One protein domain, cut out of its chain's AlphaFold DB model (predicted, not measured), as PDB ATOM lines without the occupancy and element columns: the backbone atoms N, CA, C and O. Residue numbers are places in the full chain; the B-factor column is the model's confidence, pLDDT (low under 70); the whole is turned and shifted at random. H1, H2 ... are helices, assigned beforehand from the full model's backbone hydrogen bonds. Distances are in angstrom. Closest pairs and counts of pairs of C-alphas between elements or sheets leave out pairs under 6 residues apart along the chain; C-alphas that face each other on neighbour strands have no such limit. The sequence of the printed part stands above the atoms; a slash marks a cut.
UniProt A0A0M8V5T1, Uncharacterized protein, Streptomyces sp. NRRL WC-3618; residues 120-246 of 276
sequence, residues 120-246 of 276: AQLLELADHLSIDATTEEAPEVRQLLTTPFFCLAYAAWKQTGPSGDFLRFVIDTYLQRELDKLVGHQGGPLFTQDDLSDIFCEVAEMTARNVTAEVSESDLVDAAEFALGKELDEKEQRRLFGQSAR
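This is residues 120 to 246 of the 276 residues of an uncharacterized protein of Streptomyces sp. NRRL WC-3618 (UniProt A0A0M8V5T1). Two loosely formed lobes of helices are joined by one bridging helix: H1, H2 and H3 make one lobe, H5, H6 and H7 the other, and H4 lies between them. In the second lobe the long H5 crosses H6, with H7 near H6, while the first lobe is thin, with few contacts between its helices. The printed part has 127 residues with seven named helices, H1 to H7 in order along the chain, and no named strand, in the class all helix. The whole is loose, with a radius of gyration of the C-alphas of 17.3 A, and spans 48 by 37 by 24 A.

H1 covers residues 120 to 128, beginning at C-alpha 120 at (95.513, 114.505, 98.825). H2 follows at residues 139 to 145. H3, residues 148 to 159, is 16.7 A from first to last C-alpha, and H4, residues 166 to 179, is 19.7 A. H5, residues 193 to 210, is the longest helix at 25.6 A, beginning at C-alpha 193 at (126.703, 102.520, 110.767). H6, residues 217 to 228, is 16.7 A long. H7, residues 234 to 244, ends at C-alpha 244 at (116.626, 92.252, 111.979).

H1 touches no helix but is near H3; their closest C-alphas, those of Ala 126 and Ala 155, are 7.8 A apart. H2 and H3 touch only at the corner by their link, closest at the C-alphas of Leu 145 and Cys 151, 4.6 A apart. H3 touches H4 at a steep tilt of 66 degrees, opposite ways, closest at the C-alphas of Ala 153 and Val 170, 6.2 A apart. H4, with residues 175 to 179 alone, touches residues 193 to 197 of H5; the closest C-alphas, those of Leu 175 and Gln 193, are 6.3 A apart, and the tilt of 71 degrees is only just about perpendicular. H5 and H6 touch at a steep tilt of 52 degrees, opposite ways, closest at the C-alphas of Ile 199 and Ala 224, 4.9 A apart. H6 and H7 are close but not clearly touching, with the C-alphas of Val 221 and Gln 237 closest at 6.7 A. H3 and H5 are apart, among others. In each of H1 to H7 every O i to N i+4 pair is within hydrogen-bond range.

The two C-alphas farthest apart, those of Thr 134 and Glu 234, are 49.2 A apart. The printed part has no cut. The link from H4 to H5, residues 180 to 192, is long, and those from H2 to H3 and from H6 to H7 are tight. The mean pLDDT of the printed part is 76.5; 28 residues are under 70, among them residues 181 to 188, 210 to 215 and 241 to 246.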
ATOM      1  N   ALA A 120      96.192 113.514  97.985       85.56
ATOM      2  CA  ALA A 120      95.513 114.505  98.825       85.56
ATOM      3  C   ALA A 120      96.026 114.510 100.279       85.56
ATOM      4  O   ALA A 120      96.283 115.575 100.821       85.56
ATOM      5  N   GLN A 121      96.248 113.330 100.866       87.12
ATOM      6  CA  GLN A 121      96.773 113.186 102.231       87.12
ATOM      7  C   GLN A 121      98.235 113.637 102.320       87.12
ATOM      8  O   GLN A 121      98.651 114.211 103.320       87.12
ATOM      9  N   LEU A 122      99.013 113.406 101.259       81.44
ATOM     10  CA  LEU A 122     100.390 113.893 101.176       81.44
ATOM     11  C   LEU A 122     100.466 115.410 101.105       81.44
ATOM     12  O   LEU A 122     101.304 115.994 101.779       81.44
ATOM     13  N   LEU A 123      99.605 116.036 100.302       82.00
ATOM     14  CA  LEU A 123      99.539 117.494 100.212       82.00
ATOM     15  C   LEU A 123      99.113 118.103 101.550       82.00
ATOM     16  O   LEU A 123      99.706 119.084 101.976       82.00
ATOM     17  N   GLU A 124      98.145 117.487 102.231       87.00
ATOM     18  CA  GLU A 124      97.719 117.900 103.568       87.00
ATOM     19  C   GLU A 124      98.863 117.809 104.588       87.00
ATOM     20  O   GLU A 124      99.103 118.771 105.315       87.00
ATOM     21  N   LEU A 125      99.611 116.700 104.628       83.25
ATOM     22  CA  LEU A 125     100.762 116.589 105.529       83.25
ATOM     23  C   LEU A 125     101.876 117.572 105.154       83.25
ATOM     24  O   LEU A 125     102.459 118.188 106.039       83.25
ATOM     25  N   ALA A 126     102.190 117.709 103.867       79.94
ATOM     26  CA  ALA A 126     103.237 118.612 103.404       79.94
ATOM     27  C   ALA A 126     102.949 120.064 103.809       79.94
ATOM     28  O   ALA A 126     103.847 120.744 104.300       79.94
ATOM     29  N   ASP A 127     101.688 120.490 103.695       85.00
ATOM     30  CA  ASP A 127     101.216 121.790 104.174       85.00
ATOM     31  C   ASP A 127     101.411 121.937 105.694       85.00
ATOM     32  O   ASP A 127     102.050 122.884 106.153       85.00
ATOM     33  N   HIS A 128     100.993 120.934 106.479       87.12
ATOM     34  CA  HIS A 128     101.193 120.924 107.938       87.12
ATOM     35  C   HIS A 128     102.667 120.988 108.349       87.12
ATOM     36  O   HIS A 128     103.003 121.585 109.372       87.12
ATOM     37  N   LEU A 129     103.553 120.365 107.574       82.69
ATOM     38  CA  LEU A 129     104.992 120.362 107.826       82.69
ATOM     39  C   LEU A 129     105.712 121.560 107.189       82.69
ATOM     40  O   LEU A 129     106.929 121.684 107.348       82.69
ATOM     41  N   SER A 130     104.979 122.440 106.495       84.00
ATOM     42  CA  SER A 130     105.509 123.602 105.771       84.00
ATOM     43  C   SER A 130     106.586 123.233 104.741       84.00
ATOM     44  O   SER A 130     107.606 123.911 104.618       84.00
ATOM     45  N   ILE A 131     106.371 122.139 104.006       78.31
ATOM     46  CA  ILE A 131     107.267 121.667 102.945       78.31
ATOM     47  C   ILE A 131     106.556 121.821 101.610       78.31
ATOM     48  O   ILE A 131     105.412 121.393 101.448       78.31
ATOM     49  N   ASP A 132     107.267 122.333 100.612       72.88
ATOM     50  CA  ASP A 132     106.785 122.264  99.243       72.88
ATOM     51  C   ASP A 132     106.960 120.839  98.689       72.88
ATOM     52  O   ASP A 132     108.021 120.458  98.196       72.88
ATOM     53  N   ALA A 133     105.912 120.019  98.806       64.75
ATOM     54  CA  ALA A 133     105.854 118.693  98.188       64.75
ATOM     55  C   ALA A 133     105.334 118.731  96.734       64.75
ATOM     56  O   ALA A 133     105.019 117.681  96.161       64.75
ATOM     57  N   THR A 134     105.181 119.921  96.136       61.62
ATOM     58  CA  THR A 134     104.570 120.085  94.807       61.62
ATOM     59  C   THR A 134     105.570 120.109  93.652       61.62
ATOM     60  O   THR A 134     105.166 119.908  92.504       61.62
ATOM     61  N   THR A 135     106.867 120.247  93.926       57.97
ATOM     62  CA  THR A 135     107.899 120.474  92.903       57.97
ATOM     63  C   THR A 135     108.687 119.227  92.505       57.97
ATOM     64  O   THR A 135     109.230 118.548  93.362       57.97
ATOM     65  N   GLU A 136     108.752 118.975  91.189       61.69
ATOM     66  CA  GLU A 136     109.866 118.425  90.375       61.69
ATOM     67  C   GLU A 136     110.678 117.194  90.829       61.69
ATOM     68  O   GLU A 136     111.592 116.784  90.119       61.69
ATOM     69  N   GLU A 137     110.341 116.532  91.933       73.00
ATOM     70  CA  GLU A 137     111.104 115.375  92.402       73.00
ATOM     71  C   GLU A 137     111.038 114.209  91.404       73.00
ATOM     72  O   GLU A 137     110.050 114.036  90.675       73.00
ATOM     73  N   ALA A 138     112.075 113.372  91.392       75.56
ATOM     74  CA  ALA A 138     112.104 112.154  90.588       75.56
ATOM     75  C   ALA A 138     110.879 111.250  90.887       75.56
ATOM     76  O   ALA A 138     110.384 111.230  92.022       75.56
ATOM     77  N   PRO A 139     110.342 110.508  89.895       77.00
ATOM     78  CA  PRO A 139     109.198 109.611  90.093       77.00
ATOM     79  C   PRO A 139     109.363 108.638  91.271       77.00
ATOM     80  O   PRO A 139     108.397 108.374  91.989       77.00
ATOM     81  N   GLU A 140     110.581 108.152  91.493       76.31
ATOM     82  CA  GLU A 140     110.963 107.240  92.570       76.31
ATOM     83  C   GLU A 140     110.781 107.900  93.943       76.31
ATOM     84  O   GLU A 140     110.134 107.337  94.826       76.31
ATOM     85  N   VAL A 141     111.253 109.141  94.098       79.00
ATOM     86  CA  VAL A 141     111.086 109.929  95.328       79.00
ATOM     87  C   VAL A 141     109.605 110.154  95.610       79.00
ATOM     88  O   VAL A 141     109.141 109.897  96.719       79.00
ATOM     89  N   ARG A 142     108.814 110.531  94.596       78.75
ATOM     90  CA  ARG A 142     107.361 110.723  94.758       78.75
ATOM     91  C   ARG A 142     106.650 109.457  95.227       78.75
ATOM     92  O   ARG A 142     105.705 109.548  96.009       78.75
ATOM     93  N   GLN A 143     107.079 108.292  94.744       78.75
ATOM     94  CA  GLN A 143     106.524 107.018  95.187       78.75
ATOM     95  C   GLN A 143     106.862 106.751  96.658       78.75
ATOM     96  O   GLN A 143     105.970 106.357  97.411       78.75
ATOM     97  N   LEU A 144     108.099 107.016  97.087       79.56
ATOM     98  CA  LEU A 144     108.506 106.865  98.487       79.56
ATOM     99  C   LEU A 144     107.685 107.763  99.413       79.56
ATOM    100  O   LEU A 144     107.199 107.290 100.438       79.56
ATOM    101  N   LEU A 145     107.432 109.016  99.021       82.00
ATOM    102  CA  LEU A 145     106.673 109.962  99.845       82.00
ATOM    103  C   LEU A 145     105.281 109.452 100.235       82.00
ATOM    104  O   LEU A 145     104.789 109.844 101.282       82.00
ATOM    105  N   THR A 146     104.677 108.520  99.482       81.69
ATOM    106  CA  THR A 146     103.402 107.868  99.858       81.69
ATOM    107  C   THR A 146     103.457 107.070 101.166       81.69
ATOM    108  O   THR A 146     102.412 106.675 101.685       81.69
ATOM    109  N   THR A 147     104.647 106.843 101.722       81.00
ATOM    110  CA  THR A 147     104.837 106.205 103.026       81.00
ATOM    111  C   THR A 147     105.138 107.268 104.088       81.00
ATOM    112  O   THR A 147     106.072 108.054 103.900       81.00
ATOM    113  N   PRO A 148     104.435 107.272 105.240       79.00
ATOM    114  CA  PRO A 148     104.604 108.294 106.280       79.00
ATOM    115  C   PRO A 148     106.054 108.498 106.728       79.00
ATOM    116  O   PRO A 148     106.506 109.630 106.862       79.00
ATOM    117  N   PHE A 149     106.799 107.401 106.907       81.25
ATOM    118  CA  PHE A 149     108.208 107.444 107.300       81.25
ATOM    119  C   PHE A 149     109.057 108.274 106.327       81.25
ATOM    120  O   PHE A 149     109.777 109.174 106.753       81.25
ATOM    121  N   PHE A 150     108.935 108.021 105.022       83.06
ATOM    122  CA  PHE A 150     109.706 108.737 104.006       83.06
ATOM    123  C   PHE A 150     109.268 110.190 103.855       83.06
ATOM    124  O   PHE A 150     110.109 111.050 103.616       83.06
ATOM    125  N   CYS A 151     107.978 110.488 104.030       82.25
ATOM    126  CA  CYS A 151     107.499 111.867 104.003       82.25
ATOM    127  C   CYS A 151     108.082 112.695 105.162       82.25
ATOM    128  O   CYS A 151     108.561 113.805 104.945       82.25
ATOM    129  N   LEU A 152     108.128 112.128 106.372       84.25
ATOM    130  CA  LEU A 152     108.756 112.771 107.530       84.25
ATOM    131  C   LEU A 152     110.277 112.910 107.369       84.25
ATOM    132  O   LEU A 152     110.838 113.943 107.723       84.25
ATOM    133  N   ALA A 153     110.953 111.911 106.795       84.44
ATOM    134  CA  ALA A 153     112.379 112.020 106.484       84.44
ATOM    135  C   ALA A 153     112.647 113.124 105.444       84.44
ATOM    136  O   ALA A 153     113.576 113.912 105.596       84.44
ATOM    137  N   TYR A 154     111.798 113.233 104.420       85.06
ATOM    138  CA  TYR A 154     111.877 114.287 103.409       85.06
ATOM    139  C   TYR A 154     111.647 115.680 103.999       85.06
ATOM    140  O   TYR A 154     112.355 116.622 103.646       85.06
ATOM    141  N   ALA A 155     110.716 115.800 104.949       85.38
ATOM    142  CA  ALA A 155     110.507 117.015 105.726       85.38
ATOM    143  C   ALA A 155     111.778 117.479 106.431       85.38
ATOM    144  O   ALA A 155     112.220 118.613 106.244       85.38
ATOM    145  N   ALA A 156     112.378 116.574 107.206       86.19
ATOM    146  CA  ALA A 156     113.599 116.843 107.945       86.19
ATOM    147  C   ALA A 156     114.734 117.241 106.994       86.19
ATOM    148  O   ALA A 156     115.392 118.258 107.204       86.19
ATOM    149  N   TRP A 157     114.897 116.503 105.892       87.06
ATOM    150  CA  TRP A 157     115.900 116.797 104.872       87.06
ATOM    151  C   TRP A 157     115.748 118.208 104.285       87.06
ATOM    152  O   TRP A 157     116.714 118.975 104.251       87.06
ATOM    153  N   LYS A 158     114.528 118.601 103.890       85.00
ATOM    154  CA  LYS A 158     114.259 119.950 103.361       85.00
ATOM    155  C   LYS A 158     114.516 121.044 104.398       85.00
ATOM    156  O   LYS A 158     115.037 122.097 104.039       85.00
ATOM    157  N   GLN A 159     114.208 120.796 105.670       83.69
ATOM    158  CA  GLN A 159     114.437 121.755 106.758       83.69
ATOM    159  C   GLN A 159     115.924 121.949 107.088       83.69
ATOM    160  O   GLN A 159     116.317 123.041 107.487       83.69
ATOM    161  N   THR A 160     116.767 120.930 106.885       82.00
ATOM    162  CA  THR A 160     118.219 121.028 107.139       82.00
ATOM    163  C   THR A 160     119.002 121.832 106.094       82.00
ATOM    164  O   THR A 160     120.187 122.081 106.294       82.00
ATOM    165  N   GLY A 161     118.360 122.277 105.009       75.25
ATOM    166  CA  GLY A 161     119.040 122.931 103.889       75.25
ATOM    167  C   GLY A 161     119.694 121.883 102.984       75.25
ATOM    168  O   GLY A 161     120.874 121.587 103.153       75.25
ATOM    169  N   PRO A 162     118.939 121.284 102.048       69.31
ATOM    170  CA  PRO A 162     119.336 120.056 101.370       69.31
ATOM    171  C   PRO A 162     120.647 120.227 100.593       69.31
ATOM    172  O   PRO A 162     120.698 120.898  99.563       69.31
ATOM    173  N   SER A 163     121.699 119.563 101.068       65.56
ATOM    174  CA  SER A 163     122.927 119.312 100.317       65.56
ATOM    175  C   SER A 163     123.099 117.802 100.157       65.56
ATOM    176  O   SER A 163     123.193 117.095 101.158       65.56
ATOM    177  N   GLY A 164     123.138 117.304  98.919       72.31
ATOM    178  CA  GLY A 164     123.339 115.880  98.620       72.31
ATOM    179  C   GLY A 164     122.075 115.127  98.193       72.31
ATOM    180  O   GLY A 164     121.063 115.728  97.845       72.31
ATOM    181  N   ASP A 165     122.171 113.797  98.175       83.44
ATOM    182  CA  ASP A 165     121.123 112.883  97.709       83.44
ATOM    183  C   ASP A 165     120.125 112.548  98.834       83.44
ATOM    184  O   ASP A 165     120.507 112.056  99.899       83.44
ATOM    185  N   PHE A 166     118.832 112.783  98.583       82.38
ATOM    186  CA  PHE A 166     117.741 112.436  99.498       82.38
ATOM    187  C   PHE A 166     117.725 110.945  99.850       82.38
ATOM    188  O   PHE A 166     117.496 110.596 101.008       82.38
ATOM    189  N   LEU A 167     117.981 110.058  98.884       81.25
ATOM    190  CA  LEU A 167     117.974 108.617  99.141       81.25
ATOM    191  C   LEU A 167     119.066 108.242 100.138       81.25
ATOM    192  O   LEU A 167     118.814 107.464 101.059       81.25
ATOM    193  N   ARG A 168     120.248 108.858 100.017       81.88
ATOM    194  CA  ARG A 168     121.329 108.665 100.982       81.88
ATOM    195  C   ARG A 168     120.944 109.181 102.367       81.88
ATOM    196  O   ARG A 168     121.109 108.454 103.339       81.88
ATOM    197  N   PHE A 169     120.348 110.370 102.447       84.19
ATOM    198  CA  PHE A 169     119.854 110.920 103.715       84.19
ATOM    199  C   PHE A 169     118.836 109.994 104.399       84.19
ATOM    200  O   PHE A 169     118.892 109.774 105.610       84.19
ATOM    201  N   VAL A 170     117.899 109.432 103.631       83.38
ATOM    202  CA  VAL A 170     116.895 108.487 104.136       83.38
ATOM    203  C   VAL A 170     117.543 107.207 104.645       83.38
ATOM    204  O   VAL A 170     117.157 106.725 105.710       83.38
ATOM    205  N   ILE A 171     118.514 106.669 103.903       81.44
ATOM    206  CA  ILE A 171     119.287 105.494 104.312       81.44
ATOM    207  C   ILE A 171     119.997 105.777 105.634       81.44
ATOM    208  O   ILE A 171     119.815 105.023 106.582       81.44
ATOM    209  N   ASP A 172     120.727 106.887 105.735       83.19
ATOM    210  CA  ASP A 172     121.471 107.237 106.946       83.19
ATOM    211  C   ASP A 172     120.527 107.449 108.143       83.19
ATOM    212  O   ASP A 172     120.774 106.941 109.236       83.19
ATOM    213  N   THR A 173     119.378 108.099 107.925       82.12
ATOM    214  CA  THR A 173     118.330 108.266 108.949       82.12
ATOM    215  C   THR A 173     117.767 106.922 109.413       82.12
ATOM    216  O   THR A 173     117.514 106.716 110.603       82.12
ATOM    217  N   TYR A 174     117.550 105.993 108.479       79.88
ATOM    218  CA  TYR A 174     117.074 104.652 108.794       79.88
ATOM    219  C   TYR A 174     118.128 103.863 109.576       79.88
ATOM    220  O   TYR A 174     117.802 103.302 110.619       79.88
ATOM    221  N   LEU A 175     119.381 103.859 109.112       81.88
ATOM    222  CA  LEU A 175     120.492 103.173 109.770       81.88
ATOM    223  C   LEU A 175     120.691 103.685 111.194       81.88
ATOM    224  O   LEU A 175     120.768 102.873 112.108       81.88
ATOM    225  N   GLN A 176     120.676 105.004 111.405       81.31
ATOM    226  CA  GLN A 176     120.778 105.584 112.744       81.31
ATOM    227  C   GLN A 176     119.654 105.094 113.663       81.31
ATOM    228  O   GLN A 176     119.902 104.674 114.792       81.31
ATOM    229  N   ARG A 177     118.415 105.070 113.160       76.69
ATOM    230  CA  ARG A 177     117.264 104.568 113.922       76.69
ATOM    231  C   ARG A 177     117.404 103.088 114.287       76.69
ATOM    232  O   ARG A 177     116.896 102.675 115.327       76.69
ATOM    233  N   GLU A 178     118.015 102.275 113.428       75.69
ATOM    234  CA  GLU A 178     118.261 100.861 113.726       75.69
ATOM    235  C   GLU A 178     119.472 100.669 114.658       75.69
ATOM    236  O   GLU A 178     119.405  99.838 115.564       75.69
ATOM    237  N   LEU A 179     120.525 101.484 114.532       76.31
ATOM    238  CA  LEU A 179     121.671 101.495 115.451       76.31
ATOM    239  C   LEU A 179     121.264 101.776 116.892       76.31
ATOM    240  O   LEU A 179     121.728 101.087 117.798       76.31
ATOM    241  N   ASP A 180     120.366 102.740 117.102       71.56
ATOM    242  CA  ASP A 180     119.881 103.115 118.436       71.56
ATOM    243  C   ASP A 180     119.206 101.939 119.165       71.56
ATOM    244  O   ASP A 180     119.094 101.926 120.393       71.56
ATOM    245  N   LYS A 181     118.771 100.918 118.420       66.94
ATOM    246  CA  LYS A 181     118.199  99.688 118.975       66.94
ATOM    247  C   LYS A 181     119.283  98.650 119.277       66.94
ATOM    248  O   LYS A 181     119.140  97.873 120.225       66.94
ATOM    249  N   LEU A 182     120.385  98.655 118.529       67.62
ATOM    250  CA  LEU A 182     121.482  97.684 118.578       67.62
ATOM    251  C   LEU A 182     122.523  98.029 119.654       67.62
ATOM    252  O   LEU A 182     123.729  98.084 119.409       67.62
ATOM    253  N   VAL A 183     122.061  98.222 120.891       64.44
ATOM    254  CA  VAL A 183     122.941  98.518 122.026       64.44
ATOM    255  C   VAL A 183     123.595  97.233 122.548       64.44
ATOM    256  O   VAL A 183     122.938  96.281 122.986       64.44
ATOM    257  N   GLY A 184     124.922  97.197 122.508       60.19
ATOM    258  CA  GLY A 184     125.800  96.167 123.053       60.19
ATOM    259  C   GLY A 184     125.698  96.020 124.574       60.19
ATOM    260  O   GLY A 184     125.100  96.823 125.285       60.19
ATOM    261  N   HIS A 185     126.286  94.951 125.108       49.47
ATOM    262  CA  HIS A 185     126.148  94.591 126.526       49.47
ATOM    263  C   HIS A 185     126.792  95.601 127.496       49.47
ATOM    264  O   HIS A 185     126.410  95.652 128.660       49.47
ATOM    265  N   GLN A 186     127.735  96.415 127.014       56.34
ATOM    266  CA  GLN A 186     128.374  97.490 127.781       56.34
ATOM    267  C   GLN A 186     127.823  98.887 127.448       56.34
ATOM    268  O   GLN A 186     128.459  99.887 127.759       56.34
ATOM    269  N   GLY A 187     126.666  98.974 126.782       61.09
ATOM    270  CA  GLY A 187     126.091 100.253 126.357       61.09
ATOM    271  C   GLY A 187     126.720 100.851 125.092       61.09
ATOM    272  O   GLY A 187     126.227 101.862 124.607       61.09
ATOM    273  N   GLY A 188     127.776 100.238 124.542       65.12
ATOM    274  CA  GLY A 188     128.337 100.593 123.231       65.12
ATOM    275  C   GLY A 188     127.589  99.909 122.081       65.12
ATOM    276  O   GLY A 188     127.016  98.848 122.311       65.12
ATOM    277  N   PRO A 189     127.567 100.473 120.865       71.12
ATOM    278  CA  PRO A 189     126.850  99.898 119.724       71.12
ATOM    279  C   PRO A 189     127.426  98.528 119.318       71.12
ATOM    280  O   PRO A 189     128.634  98.315 119.394       71.12
ATOM    281  N   LEU A 190     126.555  97.585 118.935       76.00
ATOM    282  CA  LEU A 190     126.953  96.239 118.483       76.00
ATOM    283  C   LEU A 190     127.638  96.268 117.111       76.00
ATOM    284  O   LEU A 190     128.565  95.507 116.866       76.00
ATOM    285  N   PHE A 191     127.159  97.157 116.249       82.25
ATOM    286  CA  PHE A 191     127.639  97.391 114.897       82.25
ATOM    287  C   PHE A 191     127.810  98.894 114.709       82.25
ATOM    288  O   PHE A 191     127.104  99.684 115.339       82.25
ATOM    289  N   THR A 192     128.740  99.296 113.856       85.12
ATOM    290  CA  THR A 192     128.815 100.672 113.369       85.12
ATOM    291  C   THR A 192     127.762 100.919 112.284       85.12
ATOM    292  O   THR A 192     127.087 100.001 111.814       85.12
ATOM    293  N   GLN A 193     127.587 102.181 111.886       83.81
ATOM    294  CA  GLN A 193     126.703 102.520 110.767       83.81
ATOM    295  C   GLN A 193     127.172 101.890 109.457       83.81
ATOM    296  O   GLN A 193     126.338 101.430 108.679       83.81
ATOM    297  N   ASP A 194     128.487 101.850 109.247       84.81
ATOM    298  CA  ASP A 194     129.099 101.267 108.057       84.81
ATOM    299  C   ASP A 194     128.881  99.750 108.041       84.81
ATOM    300  O   ASP A 194     128.367  99.229 107.056       84.81
ATOM    301  N   ASP A 195     129.095  99.077 109.179       85.81
ATOM    302  CA  ASP A 195     128.801  97.646 109.332       85.81
ATOM    303  C   ASP A 195     127.348  97.326 108.938       85.81
ATOM    304  O   ASP A 195     127.091  96.416 108.155       85.81
ATOM    305  N   LEU A 196     126.368  98.085 109.445       82.19
ATOM    306  CA  LEU A 196     124.961  97.862 109.093       82.19
ATOM    307  C   LEU A 196     124.641  98.190 107.637       82.19
ATOM    308  O   LEU A 196     123.782  97.536 107.042       82.19
ATOM    309  N   SER A 197     125.289  99.211 107.077       82.81
ATOM    310  CA  SER A 197     125.155  99.550 105.663       82.81
ATOM    311  C   SER A 197     125.606  98.377 104.796       82.81
ATOM    312  O   SER A 197     124.874  97.978 103.891       82.81
ATOM    313  N   ASP A 198     126.763  97.791 105.101       84.06
ATOM    314  CA  ASP A 198     127.330  96.678 104.340       84.06
ATOM    315  C   ASP A 198     126.473  95.414 104.483       84.06
ATOM    316  O   ASP A 198     126.108  94.799 103.479       84.06
ATOM    317  N   ILE A 199     126.023  95.094 105.702       83.19
ATOM    318  CA  ILE A 199     125.101  93.974 105.946       83.19
ATOM    319  C   ILE A 199     123.811  94.141 105.127       83.19
ATOM    320  O   ILE A 199     123.369  93.205 104.460       83.19
ATOM    321  N   PHE A 200     123.178  95.320 105.149       80.19
ATOM    322  CA  PHE A 200     121.934  95.524 104.399       80.19
ATOM    323  C   PHE A 200     122.135  95.567 102.883       80.19
ATOM    324  O   PHE A 200     121.210  95.187 102.160       80.19
ATOM    325  N   CYS A 201     123.308  95.980 102.398       81.44
ATOM    326  CA  CYS A 201     123.675  95.834 100.992       81.44
ATOM    327  C   CYS A 201     123.724  94.356 100.586       81.44
ATOM    328  O   CYS A 201     123.093  93.989  99.597       81.44
ATOM    329  N   GLU A 202     124.362  93.494 101.378       81.88
ATOM    330  CA  GLU A 202     124.405  92.055 101.088       81.88
ATOM    331  C   GLU A 202     123.010  91.424 101.100       81.88
ATOM    332  O   GLU A 202     122.621  90.717 100.168       81.88
ATOM    333  N   VAL A 203     122.184  91.759 102.095       78.62
ATOM    334  CA  VAL A 203     120.799  91.269 102.150       78.62
ATOM    335  C   VAL A 203     119.981  91.757 100.941       78.62
ATOM    336  O   VAL A 203     119.177  91.011 100.369       78.62
ATOM    337  N   ALA A 204     120.182  93.001 100.512       74.81
ATOM    338  CA  ALA A 204     119.560  93.536  99.308       74.81
ATOM    339  C   ALA A 204     119.984  92.786  98.042       74.81
ATOM    340  O   ALA A 204     119.141  92.448  97.209       74.81
ATOM    341  N   GLU A 205     121.270  92.478  97.902       75.75
ATOM    342  CA  GLU A 205     121.753  91.681  96.781       75.75
ATOM    343  C   GLU A 205     121.169  90.267  96.792       75.75
ATOM    344  O   GLU A 205     120.736  89.768  95.748       75.75
ATOM    345  N   MET A 206     121.090  89.630  97.963       72.81
ATOM    346  CA  MET A 206     120.490  88.306  98.114       72.81
ATOM    347  C   MET A 206     119.011  88.298  97.718       72.81
ATOM    348  O   MET A 206     118.593  87.445  96.934       72.81
ATOM    349  N   THR A 207     118.220  89.266  98.191       68.81
ATOM    350  CA  THR A 207     116.792  89.376  97.825       68.81
ATOM    351  C   THR A 207     116.593  89.646  96.335       68.81
ATOM    352  O   THR A 207     115.722  89.036  95.708       68.81
ATOM    353  N   ALA A 208     117.436  90.491  95.731       69.75
ATOM    354  CA  ALA A 208     117.406  90.754  94.295       69.75
ATOM    355  C   ALA A 208     117.734  89.500  93.463       69.75
ATOM    356  O   ALA A 208     117.097  89.256  92.437       69.75
ATOM    357  N   ARG A 209     118.699  88.683  93.910       75.81
ATOM    358  CA  ARG A 209     119.094  87.433  93.235       75.81
ATOM    359  C   ARG A 209     118.054  86.326  93.401       75.81
ATOM    360  O   ARG A 209     117.752  85.629  92.434       75.81
ATOM    361  N   ASN A 210     117.497  86.177  94.602       66.94
ATOM    362  CA  ASN A 210     116.586  85.083  94.941       66.94
ATOM    363  C   ASN A 210     115.133  85.349  94.521       66.94
ATOM    364  O   ASN A 210     114.314  84.432  94.540       66.94
ATOM    365  N   VAL A 211     114.798  86.582  94.112       60.34
ATOM    366  CA  VAL A 211     113.430  87.003  93.742       60.34
ATOM    367  C   VAL A 211     112.426  86.740  94.882       60.34
ATOM    368  O   VAL A 211     111.220  86.618  94.671       60.34
ATOM    369  N   THR A 212     112.919  86.667  96.118       58.16
ATOM    370  CA  THR A 212     112.116  86.555  97.332       58.16
ATOM    371  C   THR A 212     112.218  87.859  98.103       58.16
ATOM    372  O   THR A 212     113.301  88.384  98.342       58.16
ATOM    373  N   ALA A 213     111.067  88.397  98.506       55.91
ATOM    374  CA  ALA A 213     111.001  89.595  99.345       55.91
ATOM    375  C   ALA A 213     111.294  89.298 100.831       55.91
ATOM    376  O   ALA A 213     111.251  90.204 101.660       55.91
ATOM    377  N   GLU A 214     111.543  88.032 101.168       61.28
ATOM    378  CA  GLU A 214     111.811  87.545 102.517       61.28
ATOM    379  C   GLU A 214     113.196  86.897 102.560       61.28
ATOM    380  O   GLU A 214     113.623  86.255 101.596       61.28
ATOM    381  N   VAL A 215     113.875  87.089 103.691       66.31
ATOM    382  CA  VAL A 215     115.236  86.626 103.984       66.31
ATOM    383  C   VAL A 215     115.133  85.748 105.220       66.31
ATOM    384  O   VAL A 215     114.516  86.158 106.209       66.31
ATOM    385  N   SER A 216     115.663  84.528 105.148       70.38
ATOM    386  CA  SER A 216     115.636  83.611 106.286       70.38
ATOM    387  C   SER A 216     116.670  83.991 107.355       70.38
ATOM    388  O   SER A 216     117.528  84.849 107.147       70.38
ATOM    389  N   GLU A 217     116.588  83.347 108.521       70.94
ATOM    390  CA  GLU A 217     117.554  83.532 109.610       70.94
ATOM    391  C   GLU A 217     118.979  83.186 109.154       70.94
ATOM    392  O   GLU A 217     119.897  83.971 109.377       70.94
ATOM    393  N   SER A 218     119.152  82.061 108.453       76.19
ATOM    394  CA  SER A 218     120.454  81.660 107.915       76.19
ATOM    395  C   SER A 218     120.960  82.646 106.870       76.19
ATOM    396  O   SER A 218     122.102  83.074 106.961       76.19
ATOM    397  N   ASP A 219     120.095  83.092 105.954       77.81
ATOM    398  CA  ASP A 219     120.490  84.037 104.901       77.81
ATOM    399  C   ASP A 219     121.001  85.364 105.480       77.81
ATOM    400  O   ASP A 219     121.922  85.975 104.950       77.81
ATOM    401  N   LEU A 220     120.398  85.822 106.579       80.00
ATOM    402  CA  LEU A 220     120.809  87.047 107.253       80.00
ATOM    403  C   LEU A 220     122.159  86.899 107.969       80.00
ATOM    404  O   LEU A 220     122.928  87.861 107.984       80.00
ATOM    405  N   VAL A 221     122.443  85.741 108.580       84.31
ATOM    406  CA  VAL A 221     123.783  85.477 109.140       84.31
ATOM    407  C   VAL A 221     124.800  85.438 108.028       84.31
ATOM    408  O   VAL A 221     125.800  86.133 108.130       84.31
ATOM    409  N   ASP A 222     124.513  84.690 106.965       84.31
ATOM    410  CA  ASP A 222     125.423  84.533 105.837       84.31
ATOM    411  C   ASP A 222     125.759  85.903 105.227       84.31
ATOM    412  O   ASP A 222     126.930  86.217 105.011       84.31
ATOM    413  N   ALA A 223     124.750  86.764 105.039       84.31
ATOM    414  CA  ALA A 223     124.940  88.142 104.589       84.31
ATOM    415  C   ALA A 223     125.821  88.952 105.548       84.31
ATOM    416  O   ALA A 223     126.690  89.705 105.111       84.31
ATOM    417  N   ALA A 224     125.599  88.815 106.856       86.38
ATOM    418  CA  ALA A 224     126.327  89.595 107.842       86.38
ATOM    419  C   ALA A 224     127.773  89.129 108.030       86.38
ATOM    420  O   ALA A 224     128.676  89.955 108.127       86.38
ATOM    421  N   GLU A 225     128.013  87.823 108.043       90.00
ATOM    422  CA  GLU A 225     129.358  87.255 108.117       90.00
ATOM    423  C   GLU A 225     130.164  87.577 106.859       90.00
ATOM    424  O   GLU A 225     131.349  87.916 106.949       90.00
ATOM    425  N   PHE A 226     129.510  87.552 105.692       88.38
ATOM    426  CA  PHE A 226     130.121  87.958 104.433       88.38
ATOM    427  C   PHE A 226     130.477  89.450 104.422       88.38
ATOM    428  O   PHE A 226     131.627  89.789 104.143       88.38
ATOM    429  N   ALA A 227     129.535  90.327 104.790       86.81
ATOM    430  CA  ALA A 227     129.752  91.774 104.847       86.81
ATOM    431  C   ALA A 227     130.889  92.157 105.808       86.81
ATOM    432  O   ALA A 227     131.731  92.994 105.489       86.81
ATOM    433  N   LEU A 228     130.939  91.522 106.982       88.00
ATOM    434  CA  LEU A 228     131.914  91.844 108.026       88.00
ATOM    435  C   LEU A 228     133.248  91.101 107.866       88.00
ATOM    436  O   LEU A 228     134.202  91.389 108.593       88.00
ATOM    437  N   GLY A 229     133.320  90.115 106.967       88.62
ATOM    438  CA  GLY A 229     134.496  89.266 106.781       88.62
ATOM    439  C   GLY A 229     134.891  88.472 108.032       88.62
ATOM    440  O   GLY A 229     136.070  88.149 108.206       88.62
ATOM    441  N   LYS A 230     133.934  88.187 108.926       89.94
ATOM    442  CA  LYS A 230     134.139  87.429 110.169       89.94
ATOM    443  C   LYS A 230     132.935  86.546 110.478       89.94
ATOM    444  O   LYS A 230     131.808  86.929 110.194       89.94
ATOM    445  N   GLU A 231     133.176  85.416 111.134       89.12
ATOM    446  CA  GLU A 231     132.099  84.633 111.749       89.12
ATOM    447  C   GLU A 231     131.511  85.400 112.943       89.12
ATOM    448  O   GLU A 231     132.248  86.016 113.726       89.12
ATOM    449  N   LEU A 232     130.186  85.367 113.077       85.94
ATOM    450  CA  LEU A 232     129.468  85.969 114.194       85.94
ATOM    451  C   LEU A 232     129.323  84.952 115.325       85.94
ATOM    452  O   LEU A 232     128.980  83.792 115.101       85.94
ATOM    453  N   ASP A 233     129.518  85.386 116.570       85.12
ATOM    454  CA  ASP A 233     129.263  84.504 117.709       85.12
ATOM    455  C   ASP A 233     127.750  84.269 117.931       85.12
ATOM    456  O   ASP A 233     126.898  85.038 117.476       85.12
ATOM    457  N   GLU A 234     127.375  83.224 118.682       78.69
ATOM    458  CA  GLU A 234     125.954  82.916 118.940       78.69
ATOM    459  C   GLU A 234     125.164  84.091 119.554       78.69
ATOM    460  O   GLU A 234     123.935  84.139 119.457       78.69
ATOM    461  N   LYS A 235     125.824  85.017 120.256       73.69
ATOM    462  CA  LYS A 235     125.169  86.168 120.891       73.69
ATOM    463  C   LYS A 235     124.980  87.309 119.897       73.69
ATOM    464  O   LYS A 235     123.922  87.940 119.938       73.69
ATOM    465  N   GLU A 236     125.967  87.576 119.049       77.56
ATOM    466  CA  GLU A 236     125.897  88.508 117.924       77.56
ATOM    467  C   GLU A 236     124.806  88.059 116.956       77.56
ATOM    468  O   GLU A 236     123.902  88.845 116.678       77.56
ATOM    469  N   GLN A 237     124.792  86.774 116.587       78.75
ATOM    470  CA  GLN A 237     123.727  86.160 115.794       78.75
ATOM    471  C   GLN A 237     122.359  86.367 116.461       78.75
ATOM    472  O   GLN A 237     121.478  86.996 115.883       78.75
ATOM    473  N   ARG A 238     122.178  85.974 117.735       70.88
ATOM    474  CA  ARG A 238     120.901  86.174 118.462       70.88
ATOM    475  C   ARG A 238     120.438  87.631 118.522       70.88
ATOM    476  O   ARG A 238     119.233  87.884 118.520       70.88
ATOM    477  N   ARG A 239     121.361  88.588 118.625       71.31
ATOM    478  CA  ARG A 239     121.040  90.023 118.673       71.31
ATOM    479  C   ARG A 239     120.701  90.571 117.297       71.31
ATOM    480  O   ARG A 239     119.721  91.303 117.190       71.31
ATOM    481  N   LEU A 240     121.452  90.167 116.277       73.12
ATOM    482  CA  LEU A 240     121.128  90.428 114.883       73.12
ATOM    483  C   LEU A 240     119.730  89.872 114.576       73.12
ATOM    484  O   LEU A 240     118.891  90.603 114.078       73.12
ATOM    485  N   PHE A 241     119.385  88.660 115.015       66.25
ATOM    486  CA  PHE A 241     118.048  88.083 114.813       66.25
ATOM    487  C   PHE A 241     116.931  88.795 115.561       66.25
ATOM    488  O   PHE A 241     115.883  89.089 114.983       66.25
ATOM    489  N   GLY A 242     117.140  89.090 116.847       58.62
ATOM    490  CA  GLY A 242     116.149  89.788 117.662       58.62
ATOM    491  C   GLY A 242     115.790  91.173 117.117       58.62
ATOM    492  O   GLY A 242     114.740  91.708 117.472       58.62
ATOM    493  N   GLN A 243     116.640  91.747 116.257       55.94
ATOM    494  CA  GLN A 243     116.498  93.108 115.751       55.94
ATOM    495  C   GLN A 243     116.347  93.219 114.231       55.94
ATOM    496  O   GLN A 243     115.665  94.125 113.776       55.94
ATOM    497  N   SER A 244     116.845  92.284 113.430       51.47
ATOM    498  CA  SER A 244     116.626  92.252 111.979       51.47
ATOM    499  C   SER A 244     115.245  91.718 111.601       51.47
ATOM    500  O   SER A 244     114.707  92.137 110.582       51.47
ATOM    501  N   ALA A 245     114.570  90.954 112.478       44.12
ATOM    502  CA  ALA A 245     113.101  90.816 112.429       44.12
ATOM    503  C   ALA A 245     112.394  92.188 112.454       44.12
ATOM    504  O   ALA A 245     111.263  92.335 111.988       44.12
ATOM    505  N   ARG A 246     113.088  93.207 112.984       46.69
ATOM    506  CA  ARG A 246     112.655  94.599 113.079       46.69
ATOM    507  C   ARG A 246     113.242  95.510 111.997       46.69
ATOM    508  O   ARG A 246     112.911  96.700 111.989       46.69
TER     509      ARG A 246